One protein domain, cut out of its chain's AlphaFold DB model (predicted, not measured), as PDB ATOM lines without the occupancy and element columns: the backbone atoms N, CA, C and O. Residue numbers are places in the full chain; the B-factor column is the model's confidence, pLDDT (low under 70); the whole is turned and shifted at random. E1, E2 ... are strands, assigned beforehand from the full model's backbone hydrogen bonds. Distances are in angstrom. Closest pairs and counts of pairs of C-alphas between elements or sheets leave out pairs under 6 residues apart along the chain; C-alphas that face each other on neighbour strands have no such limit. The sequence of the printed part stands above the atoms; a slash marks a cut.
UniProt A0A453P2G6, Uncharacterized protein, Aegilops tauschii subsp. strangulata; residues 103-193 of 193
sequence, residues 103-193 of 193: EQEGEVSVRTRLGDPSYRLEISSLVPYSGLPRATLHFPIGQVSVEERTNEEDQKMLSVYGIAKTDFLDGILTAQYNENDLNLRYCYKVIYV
ATOM      1  N   GLU A 103     142.665 181.358 131.142       96.31
ATOM      2  CA  GLU A 103     143.769 180.397 131.247       96.31
ATOM      3  C   GLU A 103     145.123 181.042 130.909       96.31
ATOM      4  O   GLU A 103     146.171 180.508 131.245       96.31
ATOM      5  N   GLN A 104     145.116 182.230 130.290       96.19
ATOM      6  CA  GLN A 104     146.310 182.929 129.795       96.19
ATOM      7  C   GLN A 104     147.093 182.112 128.760       96.19
ATOM      8  O   GLN A 104     148.274 182.365 128.521       96.19
ATOM      9  N   GLU A 105     146.411 181.183 128.098       96.69
ATOM     10  CA  GLU A 105     146.973 180.291 127.094       96.69
ATOM     11  C   GLU A 105     146.488 180.655 125.692       96.69
ATOM     12  O   GLU A 105     145.533 181.406 125.484       96.69
ATOM     13  N   GLY A 106     147.166 180.158 124.671       96.12
ATOM     14  CA  GLY A 106     146.877 180.518 123.299       96.12
ATOM     15  C   GLY A 106     147.743 179.774 122.308       96.12
ATOM     16  O   GLY A 106     148.633 179.012 122.669       96.12
ATOM     17  N   GLU A 107     147.485 180.028 121.034       97.06
ATOM     18  CA  GLU A 107     148.261 179.476 119.932       97.06
ATOM     19  C   GLU A 107     148.406 180.544 118.853       97.06
ATOM     20  O   GLU A 107     147.443 181.229 118.499       97.06
ATOM     21  N   VAL A 108     149.610 180.679 118.308       97.50
ATOM     22  CA  VAL A 108     149.881 181.456 117.099       97.50
ATOM     23  C   VAL A 108     150.315 180.488 116.017       97.50
ATOM     24  O   VAL A 108     151.161 179.630 116.256       97.50
ATOM     25  N   SER A 109     149.761 180.630 114.815       97.56
ATOM     26  CA  SER A 109     150.180 179.841 113.664       97.56
ATOM     27  C   SER A 109     150.418 180.681 112.418       97.56
ATOM     28  O   SER A 109     149.752 181.687 112.151       97.56
ATOM     29  N   VAL A 110     151.403 180.247 111.638       97.81
ATOM     30  CA  VAL A 110     151.753 180.785 110.329       97.81
ATOM     31  C   VAL A 110     151.581 179.673 109.314       97.81
ATOM     32  O   VAL A 110     152.204 178.623 109.427       97.81
ATOM     33  N   ARG A 111     150.759 179.906 108.293       96.44
ATOM     34  CA  ARG A 111     150.539 178.960 107.200       96.44
ATOM     35  C   ARG A 111     150.954 179.575 105.877       96.44
ATOM     36  O   ARG A 111     150.473 180.648 105.523       96.44
ATOM     37  N   THR A 112     151.791 178.870 105.126       95.88
ATOM     38  CA  THR A 112     152.263 179.295 103.809       95.88
ATOM     39  C   THR A 112     151.987 178.254 102.735       95.88
ATOM     40  O   THR A 112     152.042 177.050 102.990       95.88
ATOM     41  N   ARG A 113     151.693 178.710 101.515       92.38
ATOM     42  CA  ARG A 113     151.710 177.845 100.326       92.38
ATOM     43  C   ARG A 113     153.155 177.570  99.918       92.38
ATOM     44  O   ARG A 113     154.009 178.441 100.082       92.38
ATOM     45  N   LEU A 114     153.412 176.367  99.417       88.69
ATOM     46  CA  LEU A 114     154.682 176.021  98.775       88.69
ATOM     47  C   LEU A 114     154.562 176.253  97.257       88.69
ATOM     48  O   LEU A 114     153.597 176.874  96.810       88.69
ATOM     49  N   GLY A 115     155.550 175.811  96.470       84.44
ATOM     50  CA  GLY A 115     155.562 176.031  95.016       84.44
ATOM     51  C   GLY A 115     154.282 175.546  94.325       84.44
ATOM     52  O   GLY A 115     153.697 176.278  93.531       84.44
ATOM     53  N   ASP A 116     153.803 174.356  94.698       87.94
ATOM     54  CA  ASP A 116     152.478 173.867  94.320       87.94
ATOM     55  C   ASP A 116     151.428 174.300  95.375       87.94
ATOM     56  O   ASP A 116     151.609 174.029  96.569       87.94
ATOM     57  N   PRO A 117     150.314 174.954  94.976       84.81
ATOM     58  CA  PRO A 117     149.276 175.434  95.892       84.81
ATOM     59  C   PRO A 117     148.532 174.337  96.676       84.81
ATOM     60  O   PRO A 117     147.850 174.660  97.665       84.81
ATOM     61  N   SER A 118     148.624 173.070  96.258       90.56
ATOM     62  CA  SER A 118     148.104 171.933  97.018       90.56
ATOM     63  C   SER A 118     148.973 171.580  98.224       90.56
ATOM     64  O   SER A 118     148.489 170.921  99.143       90.56
ATOM     65  N   TYR A 119     150.225 172.045  98.252       94.62
ATOM     66  CA  TYR A 119     151.150 171.851  99.359       94.62
ATOM     67  C   TYR A 119     151.222 173.096 100.236       94.62
ATOM     68  O   TYR A 119     151.282 174.236  99.761       94.62
ATOM     69  N   ARG A 120     151.199 172.890 101.552       96.06
ATOM     70  CA  ARG A 120     151.247 173.991 102.520       96.06
ATOM     71  C   ARG A 120     152.086 173.603 103.717       96.06
ATOM     72  O   ARG A 120     151.962 172.489 104.209       96.06
ATOM     73  N   LEU A 121     152.869 174.546 104.213       97.19
ATOM     74  CA  LEU A 121     153.578 174.416 105.477       97.19
ATOM     75  C   LEU A 121     152.860 175.260 106.528       97.19
ATOM     76  O   LEU A 121     152.515 176.412 106.267       97.19
ATOM     77  N   GLU A 122     152.615 174.686 107.695       97.81
ATOM     78  CA  GLU A 122     152.064 175.370 108.858       97.81
ATOM     79  C   GLU A 122     153.013 175.208 110.039       97.81
ATOM     80  O   GLU A 122     153.439 174.098 110.340       97.81
ATOM     81  N   ILE A 123     153.358 176.318 110.680       97.75
ATOM     82  CA  ILE A 123     154.144 176.346 111.912       97.75
ATOM     83  C   ILE A 123     153.248 176.949 112.982       97.75
ATOM     84  O   ILE A 123     152.718 178.041 112.768       97.75
ATOM     85  N   SER A 124     153.064 176.264 114.106       97.19
ATOM     86  CA  SER A 124     152.274 176.768 115.226       97.19
ATOM     87  C   SER A 124     153.004 176.647 116.557       97.19
ATOM     88  O   SER A 124     153.885 175.810 116.727       97.19
ATOM     89  N   SER A 125     152.697 177.541 117.489       96.19
ATOM     90  CA  SER A 125     153.352 177.609 118.793       96.19
ATOM     91  C   SER A 125     152.378 178.112 119.847       96.19
ATOM     92  O   SER A 125     151.526 178.956 119.553       96.19
ATOM     93  N   LEU A 126     152.514 177.590 121.064       95.31
ATOM     94  CA  LEU A 126     151.716 178.001 122.212       95.31
ATOM     95  C   LEU A 126     152.131 179.393 122.710       95.31
ATOM     96  O   LEU A 126     153.266 179.832 122.518       95.31
ATOM     97  N   VAL A 127     151.193 180.094 123.343       93.88
ATOM     98  CA  VAL A 127     151.419 181.385 124.005       93.88
ATOM     99  C   VAL A 127     150.858 181.298 125.430       93.88
ATOM    100  O   VAL A 127     149.653 181.122 125.542       93.88
ATOM    101  N   PRO A 128     151.669 181.445 126.493       91.31
ATOM    102  CA  PRO A 128     153.107 181.693 126.462       91.31
ATOM    103  C   PRO A 128     153.877 180.545 125.803       91.31
ATOM    104  O   PRO A 128     153.418 179.407 125.748       91.31
ATOM    105  N   TYR A 129     155.048 180.878 125.260       88.62
ATOM    106  CA  TYR A 129     155.882 179.910 124.558       88.62
ATOM    107  C   TYR A 129     156.252 178.749 125.481       88.62
ATOM    108  O   TYR A 129     156.849 178.954 126.539       88.62
ATOM    109  N   SER A 130     155.923 177.537 125.046       85.69
ATOM    110  CA  SER A 130     156.243 176.296 125.740       85.69
ATOM    111  C   SER A 130     156.679 175.250 124.721       85.69
ATOM    112  O   SER A 130     155.913 174.896 123.826       85.69
ATOM    113  N   GLY A 131     157.919 174.776 124.852       87.44
ATOM    114  CA  GLY A 131     158.475 173.735 123.985       87.44
ATOM    115  C   GLY A 131     158.744 174.177 122.547       87.44
ATOM    116  O   GLY A 131     158.752 175.365 122.241       87.44
ATOM    117  N   LEU A 132     159.029 173.218 121.666       92.44
ATOM    118  CA  LEU A 132     159.252 173.488 120.244       92.44
ATOM    119  C   LEU A 132     157.933 173.773 119.506       92.44
ATOM    120  O   LEU A 132     156.901 173.184 119.831       92.44
ATOM    121  N   PRO A 133     157.947 174.631 118.469       94.75
ATOM    122  CA  PRO A 133     156.775 174.825 117.631       94.75
ATOM    123  C   PRO A 133     156.419 173.537 116.879       94.75
ATOM    124  O   PRO A 133     157.294 172.817 116.393       94.75
ATOM    125  N   ARG A 134     155.120 173.295 116.711       96.38
ATOM    126  CA  ARG A 134     154.606 172.255 115.823       96.38
ATOM    127  C   ARG A 134     154.830 172.663 114.373       96.38
ATOM    128  O   ARG A 134     154.478 173.775 113.977       96.38
ATOM    129  N   ALA A 135     155.335 171.741 113.563       97.81
ATOM    130  CA  ALA A 135     155.451 171.901 112.119       97.81
ATOM    131  C   ALA A 135     154.570 170.874 111.404       97.81
ATOM    132  O   ALA A 135     154.697 169.675 111.635       97.81
ATOM    133  N   THR A 136     153.709 171.336 110.500       98.06
ATOM    134  CA  THR A 136     152.775 170.498 109.741       98.06
ATOM    135  C   THR A 136     152.924 170.746 108.247       98.06
ATOM    136  O   THR A 136     152.690 171.853 107.756       98.06
ATOM    137  N   LEU A 137     153.261 169.696 107.501       97.94
ATOM    138  CA  LEU A 137     153.238 169.680 106.046       97.94
ATOM    139  C   LEU A 137     151.907 169.100 105.565       97.94
ATOM    140  O   LEU A 137     151.590 167.940 105.814       97.94
ATOM    141  N   HIS A 138     151.149 169.902 104.830       97.38
ATOM    142  CA  HIS A 138     149.921 169.504 104.145       97.38
ATOM    143  C   HIS A 138     150.236 169.187 102.682       97.38
ATOM    144  O   HIS A 138     150.966 169.941 102.035       97.38
ATOM    145  N   PHE A 139     149.640 168.126 102.150       96.00
ATOM    146  CA  PHE A 139     149.750 167.677 100.759       96.00
ATOM    147  C   PHE A 139     148.371 167.202 100.249       96.00
ATOM    148  O   PHE A 139     147.450 167.052 101.052       96.00
ATOM    149  N   PRO A 140     148.162 166.976  98.935       95.44
ATOM    150  CA  PRO A 140     146.825 166.750  98.360       95.44
ATOM    151  C   PRO A 140     145.980 165.674  99.043       95.44
ATOM    152  O   PRO A 140     144.769 165.830  99.185       95.44
ATOM    153  N   ILE A 141     146.626 164.586  99.454       95.50
ATOM    154  CA  ILE A 141     145.963 163.418 100.031       95.50
ATOM    155  C   ILE A 141     146.071 163.382 101.557       95.50
ATOM    156  O   ILE A 141     145.634 162.404 102.147       95.50
ATOM    157  N   GLY A 142     146.661 164.378 102.225       96.75
ATOM    158  CA  GLY A 142     146.944 164.231 103.650       96.75
ATOM    159  C   GLY A 142     147.791 165.313 104.304       96.75
ATOM    160  O   GLY A 142     148.000 166.401 103.770       96.75
ATOM    161  N   GLN A 143     148.275 164.996 105.499       97.81
ATOM    162  CA  GLN A 143     149.204 165.837 106.244       97.81
ATOM    163  C   GLN A 143     150.132 164.998 107.119       97.81
ATOM    164  O   GLN A 143     149.770 163.900 107.543       97.81
ATOM    165  N   VAL A 144     151.306 165.547 107.416       97.94
ATOM    166  CA  VAL A 144     152.237 165.041 108.428       97.94
ATOM    167  C   VAL A 144     152.599 166.195 109.349       97.94
ATOM    168  O   VAL A 144     152.888 167.290 108.870       97.94
ATOM    169  N   SER A 145     152.576 165.960 110.654       97.38
ATOM    170  CA  SER A 145     152.962 166.929 111.671       97.38
ATOM    171  C   SER A 145     153.984 166.351 112.632       97.38
ATOM    172  O   SER A 145     153.921 165.175 112.987       97.38
ATOM    173  N   VAL A 146     154.889 167.215 113.073       96.50
ATOM    174  CA  VAL A 146     155.867 166.938 114.120       96.50
ATOM    175  C   VAL A 146     155.675 167.974 115.215       96.50
ATOM    176  O   VAL A 146     155.621 169.172 114.924       96.50
ATOM    177  N   GLU A 147     155.554 167.526 116.455       94.75
ATOM    178  CA  GLU A 147     155.439 168.398 117.625       94.75
ATOM    179  C   GLU A 147     156.229 167.820 118.805       94.75
ATOM    180  O   GLU A 147     156.548 166.632 118.839       94.75
ATOM    181  N   GLU A 148     156.590 168.674 119.760       92.56
ATOM    182  CA  GLU A 148     157.135 168.224 121.041       92.56
ATOM    183  C   GLU A 148     155.976 167.799 121.949       92.56
ATOM    184  O   GLU A 148     155.004 168.539 122.108       92.56
ATOM    185  N   ARG A 149     156.080 166.616 122.556       86.62
ATOM    186  CA  ARG A 149     155.173 166.137 123.603       86.62
ATOM    187  C   ARG A 149     155.950 165.722 124.839       86.62
ATOM    188  O   ARG A 149     157.094 165.286 124.749       86.62
ATOM    189  N   THR A 150     155.290 165.829 125.982       85.12
ATOM    190  CA  THR A 150     155.778 165.300 127.255       85.12
ATOM    191  C   THR A 150     155.196 163.905 127.463       85.12
ATOM    192  O   THR A 150     153.997 163.707 127.264       85.12
ATOM    193  N   ASN A 151     156.039 162.936 127.808       82.19
ATOM    194  CA  ASN A 151     155.609 161.573 128.119       82.19
ATOM    195  C   ASN A 151     155.119 161.442 129.574       82.19
ATOM    196  O   ASN A 151     155.166 162.400 130.340       82.19
ATOM    197  N   GLU A 152     154.682 160.245 129.969       82.44
ATOM    198  CA  GLU A 152     154.241 159.951 131.345       82.44
ATOM    199  C   GLU A 152     155.344 160.146 132.410       82.44
ATOM    200  O   GLU A 152     155.042 160.264 133.594       82.44
ATOM    201  N   GLU A 153     156.615 160.208 132.001       85.44
ATOM    202  CA  GLU A 153     157.794 160.408 132.857       85.44
ATOM    203  C   GLU A 153     158.317 161.861 132.835       85.44
ATOM    204  O   GLU A 153     159.469 162.112 133.194       85.44
ATOM    205  N   ASP A 154     157.512 162.820 132.366       82.50
ATOM    206  CA  ASP A 154     157.879 164.234 132.192       82.50
ATOM    207  C   ASP A 154     159.067 164.497 131.236       82.50
ATOM    208  O   ASP A 154     159.678 165.572 131.226       82.50
ATOM    209  N   GLN A 155     159.390 163.541 130.364       85.38
ATOM    210  CA  GLN A 155     160.426 163.679 129.343       85.38
ATOM    211  C   GLN A 155     159.849 164.223 128.036       85.38
ATOM    212  O   GLN A 155     158.850 163.733 127.504       85.38
ATOM    213  N   LYS A 156     160.540 165.220 127.480       87.06
ATOM    214  CA  LYS A 156     160.230 165.794 126.169       87.06
ATOM    215  C   LYS A 156     160.664 164.842 125.058       87.06
ATOM    216  O   LYS A 156     161.841 164.497 124.964       87.06
ATOM    217  N   MET A 157     159.735 164.482 124.183       89.75
ATOM    218  CA  MET A 157     159.984 163.694 122.980       89.75
ATOM    219  C   MET A 157     159.350 164.345 121.748       89.75
ATOM    220  O   MET A 157     158.399 165.118 121.849       89.75
ATOM    221  N   LEU A 158     159.876 164.023 120.566       91.56
ATOM    222  CA  LEU A 158     159.251 164.410 119.304       91.56
ATOM    223  C   LEU A 158     158.188 163.379 118.932       91.56
ATOM    224  O   LEU A 158     158.513 162.207 118.736       91.56
ATOM    225  N   SER A 159     156.939 163.816 118.801       92.38
ATOM    226  CA  SER A 159     155.852 162.994 118.284       92.38
ATOM    227  C   SER A 159     155.641 163.271 116.799       92.38
ATOM    228  O   SER A 159     155.763 164.401 116.316       92.38
ATOM    229  N   VAL A 160     155.334 162.207 116.057       95.19
ATOM    230  CA  VAL A 160     155.013 162.279 114.632       95.19
ATOM    231  C   VAL A 160     153.589 161.791 114.438       95.19
ATOM    232  O   VAL A 160     153.225 160.691 114.855       95.19
ATOM    233  N   TYR A 161     152.798 162.610 113.760       96.69
ATOM    234  CA  TYR A 161     151.453 162.274 113.324       96.69
ATOM    235  C   TYR A 161     151.380 162.376 111.806       96.69
ATOM    236  O   TYR A 161     151.933 163.294 111.202       96.69
ATOM    237  N   GLY A 162     150.669 161.450 111.177       97.38
ATOM    238  CA  GLY A 162     150.437 161.470 109.743       97.38
ATOM    239  C   GLY A 162     149.062 160.930 109.404       97.38
ATOM    240  O   GLY A 162     148.588 159.980 110.015       97.38
ATOM    241  N   ILE A 163     148.415 161.509 108.404       98.00
ATOM    242  CA  ILE A 163     147.195 160.946 107.833       98.00
ATOM    243  C   ILE A 163     147.205 161.125 106.326       98.00
ATOM    244  O   ILE A 163     147.519 162.205 105.828       98.00
ATOM    245  N   ALA A 164     146.838 160.072 105.606       97.75
ATOM    246  CA  ALA A 164     146.642 160.085 104.169       97.75
ATOM    247  C   ALA A 164     145.316 159.406 103.811       97.75
ATOM    248  O   ALA A 164     144.952 158.375 104.374       97.75
ATOM    249  N   LYS A 165     144.587 159.984 102.861       96.75
ATOM    250  CA  LYS A 165     143.312 159.499 102.348       96.75
ATOM    251  C   LYS A 165     143.345 159.533 100.828       96.75
ATOM    252  O   LYS A 165     143.536 160.591 100.237       96.75
ATOM    253  N   THR A 166     143.119 158.386 100.203       95.50
ATOM    254  CA  THR A 166     143.116 158.246  98.746       95.50
ATOM    255  C   THR A 166     141.925 157.419  98.294       95.50
ATOM    256  O   THR A 166     141.490 156.503  98.994       95.50
ATOM    257  N   ASP A 167     141.412 157.727  97.108       94.25
ATOM    258  CA  ASP A 167     140.567 156.782  96.392       94.25
ATOM    259  C   ASP A 167     141.401 155.532  96.076       94.25
ATOM    260  O   ASP A 167     142.562 155.628  95.665       94.25
ATOM    261  N   PHE A 168     140.830 154.363  96.344       91.75
ATOM    262  CA  PHE A 168     141.464 153.070  96.124       91.75
ATOM    263  C   PHE A 168     140.369 152.048  95.834       91.75
ATOM    264  O   PHE A 168     139.460 151.895  96.650       91.75
ATOM    265  N   LEU A 169     140.445 151.366  94.686       91.19
ATOM    266  CA  LEU A 169     139.374 150.489  94.188       91.19
ATOM    267  C   LEU A 169     138.010 151.220  94.196       91.19
ATOM    268  O   LEU A 169     137.940 152.403  93.866       91.19
ATOM    269  N   ASP A 170     136.943 150.540  94.611       91.75
ATOM    270  CA  ASP A 170     135.583 151.085  94.731       91.75
ATOM    271  C   ASP A 170     135.355 151.814  96.063       91.75
ATOM    272  O   ASP A 170     134.253 151.835  96.610       91.75
ATOM    273  N   GLY A 171     136.402 152.376  96.657       93.12
ATOM    274  CA  GLY A 171     136.331 152.905  98.004       93.12
ATOM    275  C   GLY A 171     137.322 154.015  98.278       93.12
ATOM    276  O   GLY A 171     137.943 154.597  97.388       93.12
ATOM    277  N   ILE A 172     137.428 154.333  99.561       95.50
ATOM    278  CA  ILE A 172     138.398 155.277 100.086       95.50
ATOM    279  C   ILE A 172     139.238 154.567 101.137       95.50
ATOM    280  O   ILE A 172     138.709 154.104 102.150       95.50
ATOM    281  N   LEU A 173     140.548 154.538 100.915       96.19
ATOM    282  CA  LEU A 173     141.529 154.094 101.891       96.19
ATOM    283  C   LEU A 173     142.008 155.294 102.713       96.19
ATOM    284  O   LEU A 173     142.382 156.328 102.164       96.19
ATOM    285  N   THR A 174     141.998 155.153 104.034       97.31
ATOM    286  CA  THR A 174     142.582 156.097 104.991       97.31
ATOM    287  C   THR A 174     143.675 155.376 105.771       97.31
ATOM    288  O   THR A 174     143.405 154.331 106.355       97.31
ATOM    289  N   ALA A 175     144.879 155.935 105.792       97.75
ATOM    290  CA  ALA A 175     145.971 155.506 106.652       97.75
ATOM    291  C   ALA A 175     146.285 156.630 107.635       97.75
ATOM    292  O   ALA A 175     146.499 157.767 107.218       97.75
ATOM    293  N   GLN A 176     146.294 156.323 108.925       97.62
ATOM    294  CA  GLN A 176     146.580 157.269 109.992       97.62
ATOM    295  C   GLN A 176     147.659 156.686 110.896       97.62
ATOM    296  O   GLN A 176     147.505 155.583 111.404       97.62
ATOM    297  N   TYR A 177     148.731 157.439 111.095       96.44
ATOM    298  CA  TYR A 177     149.818 157.127 112.004       96.44
ATOM    299  C   TYR A 177     149.830 158.129 113.155       96.44
ATOM    300  O   TYR A 177     149.738 159.338 112.925       96.44
ATOM    301  N   ASN A 178     149.967 157.637 114.380       93.62
ATOM    302  CA  ASN A 178     150.122 158.468 115.564       93.62
ATOM    303  C   ASN A 178     151.121 157.825 116.526       93.62
ATOM    304  O   ASN A 178     150.796 156.820 117.153       93.62
ATOM    305  N   GLU A 179     152.314 158.420 116.632       83.75
ATOM    306  CA  GLU A 179     153.435 158.017 117.498       83.75
ATOM    307  C   GLU A 179     154.009 156.629 117.220       83.75
ATOM    308  O   GLU A 179     155.178 156.557 116.865       83.75
ATOM    309  N   ASN A 180     153.208 155.571 117.342       86.88
ATOM    310  CA  ASN A 180     153.519 154.178 117.001       86.88
ATOM    311  C   ASN A 180     152.274 153.360 116.598       86.88
ATOM    312  O   ASN A 180     152.399 152.177 116.288       86.88
ATOM    313  N   ASP A 181     151.081 153.958 116.601       93.12
ATOM    314  CA  ASP A 181     149.853 153.293 116.179       93.12
ATOM    315  C   ASP A 181     149.562 153.595 114.706       93.12
ATOM    316  O   ASP A 181     149.551 154.758 114.292       93.12
ATOM    317  N   LEU A 182     149.333 152.545 113.915       95.62
ATOM    318  CA  LEU A 182     148.955 152.644 112.508       95.62
ATOM    319  C   LEU A 182     147.534 152.112 112.324       95.62
ATOM    320  O   LEU A 182     147.293 150.906 112.318       95.62
ATOM    321  N   ASN A 183     146.603 153.026 112.073       96.81
ATOM    322  CA  ASN A 183     145.217 152.715 111.774       96.81
ATOM    323  C   ASN A 183     144.962 152.764 110.262       96.81
ATOM    324  O   ASN A 183     145.189 153.786 109.606       96.81
ATOM    325  N   LEU A 184     144.459 151.659 109.709       96.56
ATOM    326  CA  LEU A 184     144.024 151.564 108.319       96.56
ATOM    327  C   LEU A 184     142.505 151.391 108.268       96.56
ATOM    328  O   LEU A 184     141.957 150.440 108.824       96.56
ATOM    329  N   ARG A 185     141.822 152.281 107.544       96.88
ATOM    330  CA  ARG A 185     140.373 152.224 107.333       96.88
ATOM    331  C   ARG A 185     140.043 152.227 105.850       96.88
ATOM    332  O   ARG A 185     140.440 153.141 105.130       96.88
ATOM    333  N   TYR A 186     139.243 151.258 105.417       96.31
ATOM    334  CA  TYR A 186     138.669 151.216 104.076       96.31
ATOM    335  C   TYR A 186     137.157 151.453 104.132       96.31
ATOM    336  O   TYR A 186     136.440 150.752 104.844       96.31
ATOM    337  N   CYS A 187     136.671 152.444 103.385       93.69
ATOM    338  CA  CYS A 187     135.247 152.733 103.240       93.69
ATOM    339  C   CYS A 187     134.814 152.430 101.804       93.69
ATOM    340  O   CYS A 187     135.210 153.141 100.882       93.69
ATOM    341  N   TYR A 188     133.993 151.398 101.621       93.19
ATOM    342  CA  TYR A 188     133.433 151.038 100.319       93.19
ATOM    343  C   TYR A 188     132.375 152.061  99.872       93.19
ATOM    344  O   TYR A 188     131.529 152.471 100.670       93.19
ATOM    345  N   LYS A 189     132.407 152.478  98.602       89.44
ATOM    346  CA  LYS A 189     131.380 153.331  97.992       89.44
ATOM    347  C   LYS A 189     130.283 152.431  97.428       89.44
ATOM    348  O   LYS A 189     130.453 151.815  96.383       89.44
ATOM    349  N   VAL A 190     129.137 152.375  98.103       83.38
ATOM    350  CA  VAL A 190     127.946 151.721  97.545       83.38
ATOM    351  C   VAL A 190     127.293 152.681  96.555       83.38
ATOM    352  O   VAL A 190     126.789 153.733  96.948       83.38
ATOM    353  N   ILE A 191     127.315 152.327  95.273       78.50
ATOM    354  CA  ILE A 191     126.530 153.005  94.240       78.50
ATOM    355  C   ILE A 191     125.250 152.191  94.062       78.50
ATOM    356  O   ILE A 191     125.302 151.047  93.617       78.50
ATOM    357  N   TYR A 192     124.107 152.765  94.437       69.62
ATOM    358  CA  TYR A 192     122.807 152.207  94.069       69.62
ATOM    359  C   TYR A 192     122.552 152.565  92.602       69.62
ATOM    360  O   TYR A 192     122.506 153.751  92.265       69.62
ATOM    361  N   VAL A 193     122.470 151.542  91.748       60.75
ATOM    362  CA  VAL A 193     122.123 151.647  90.321       60.75
ATOM    363  C   VAL A 193     120.639 151.366  90.145       60.75
ATOM    364  O   VAL A 193     120.157 150.411  90.795       60.75
TER     365      VAL A 193
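AT A GLANCE: This is residues 103 to 193 of the 193 residues of an uncharacterized protein of Aegilops tauschii subsp. strangulata (UniProt A0A453P2G6). The domain is a single open, twisted and curled sheet of seven strands, folded back and forth from E1 at one edge to E7 at the other, with no named helix over either face. A tail, residues 189 to 193, runs on past the end of E7. The printed part has 91 residues, and E1 to E7 lie in the sheet in the order they have along the chain, E1 - E2 - E3 - E4 - E5 - E6 - E7, all antiparallel; the class is all strand. The whole is loose, with a radius of gyration of the C-alphas of 17.0 A, and elongated, spanning 56 by 36 by 25 A.

HOW THE PARTS SIT: The sheet is a meander, each strand the antiparallel neighbour of the one before. E5, residues 156 to 168, is the longest strand and an inner one. On one side of it is E4, residues 142 to 150, at 162 degrees between N-to-C directions, with N 145 and O 161 2.8 A apart, within hydrogen-bond range. On the other side is E6, residues 171 to 178, at 175 degrees, with N 164 and O 175 2.8 A apart. E6 forms a hairpin with the edge strand E7, residues 181 to 188; the C-alphas of Gly 171 and Tyr 188 face each other at 4.2 A, and N 174 and O 185 are 2.8 A apart. E4's other neighbour is E3, residues 134 to 139, antiparallel to it at 169 degrees between N-to-C directions, with N 137 and O 144 2.8 A apart. E2, residues 120 to 127, is its next neighbour, at 158 degrees, with N 122 and O 136 2.8 A apart. The other edge strand, E1, residues 105 to 113, stands at 164 degrees to E2, with N 110 and O 123 2.8 A apart. E1 and E7 are apart. From edge to edge the strands' lines turn by 60 degrees and the way across the sheet by 74 degrees.

IN THESE COORDINATES: E1 begins at C-alpha 105, (146.973, 180.291, 127.094), and is 27.3 A long from first to last C-alpha. E2 measures 22.7 A, E3 16.5 A and E4 25.2 A. E5 reaches 37.6 A, from (160.230, 165.794, 126.169) at C-alpha 156. E6 measures 23.0 A and E7 22.9 A, ending at C-alpha 188, (133.433, 151.038, 100.319).

THE WHOLE: The C-alphas of Asp 154 and Val 193, the two farthest apart, are 56.5 A from each other. The printed part has no cut and ends at the chain's last residue. The links E1 to E2 and E2 to E3 are short, the other four tight. Mean pLDDT of the printed part is 92.6; residues 192 to 193 are under 70.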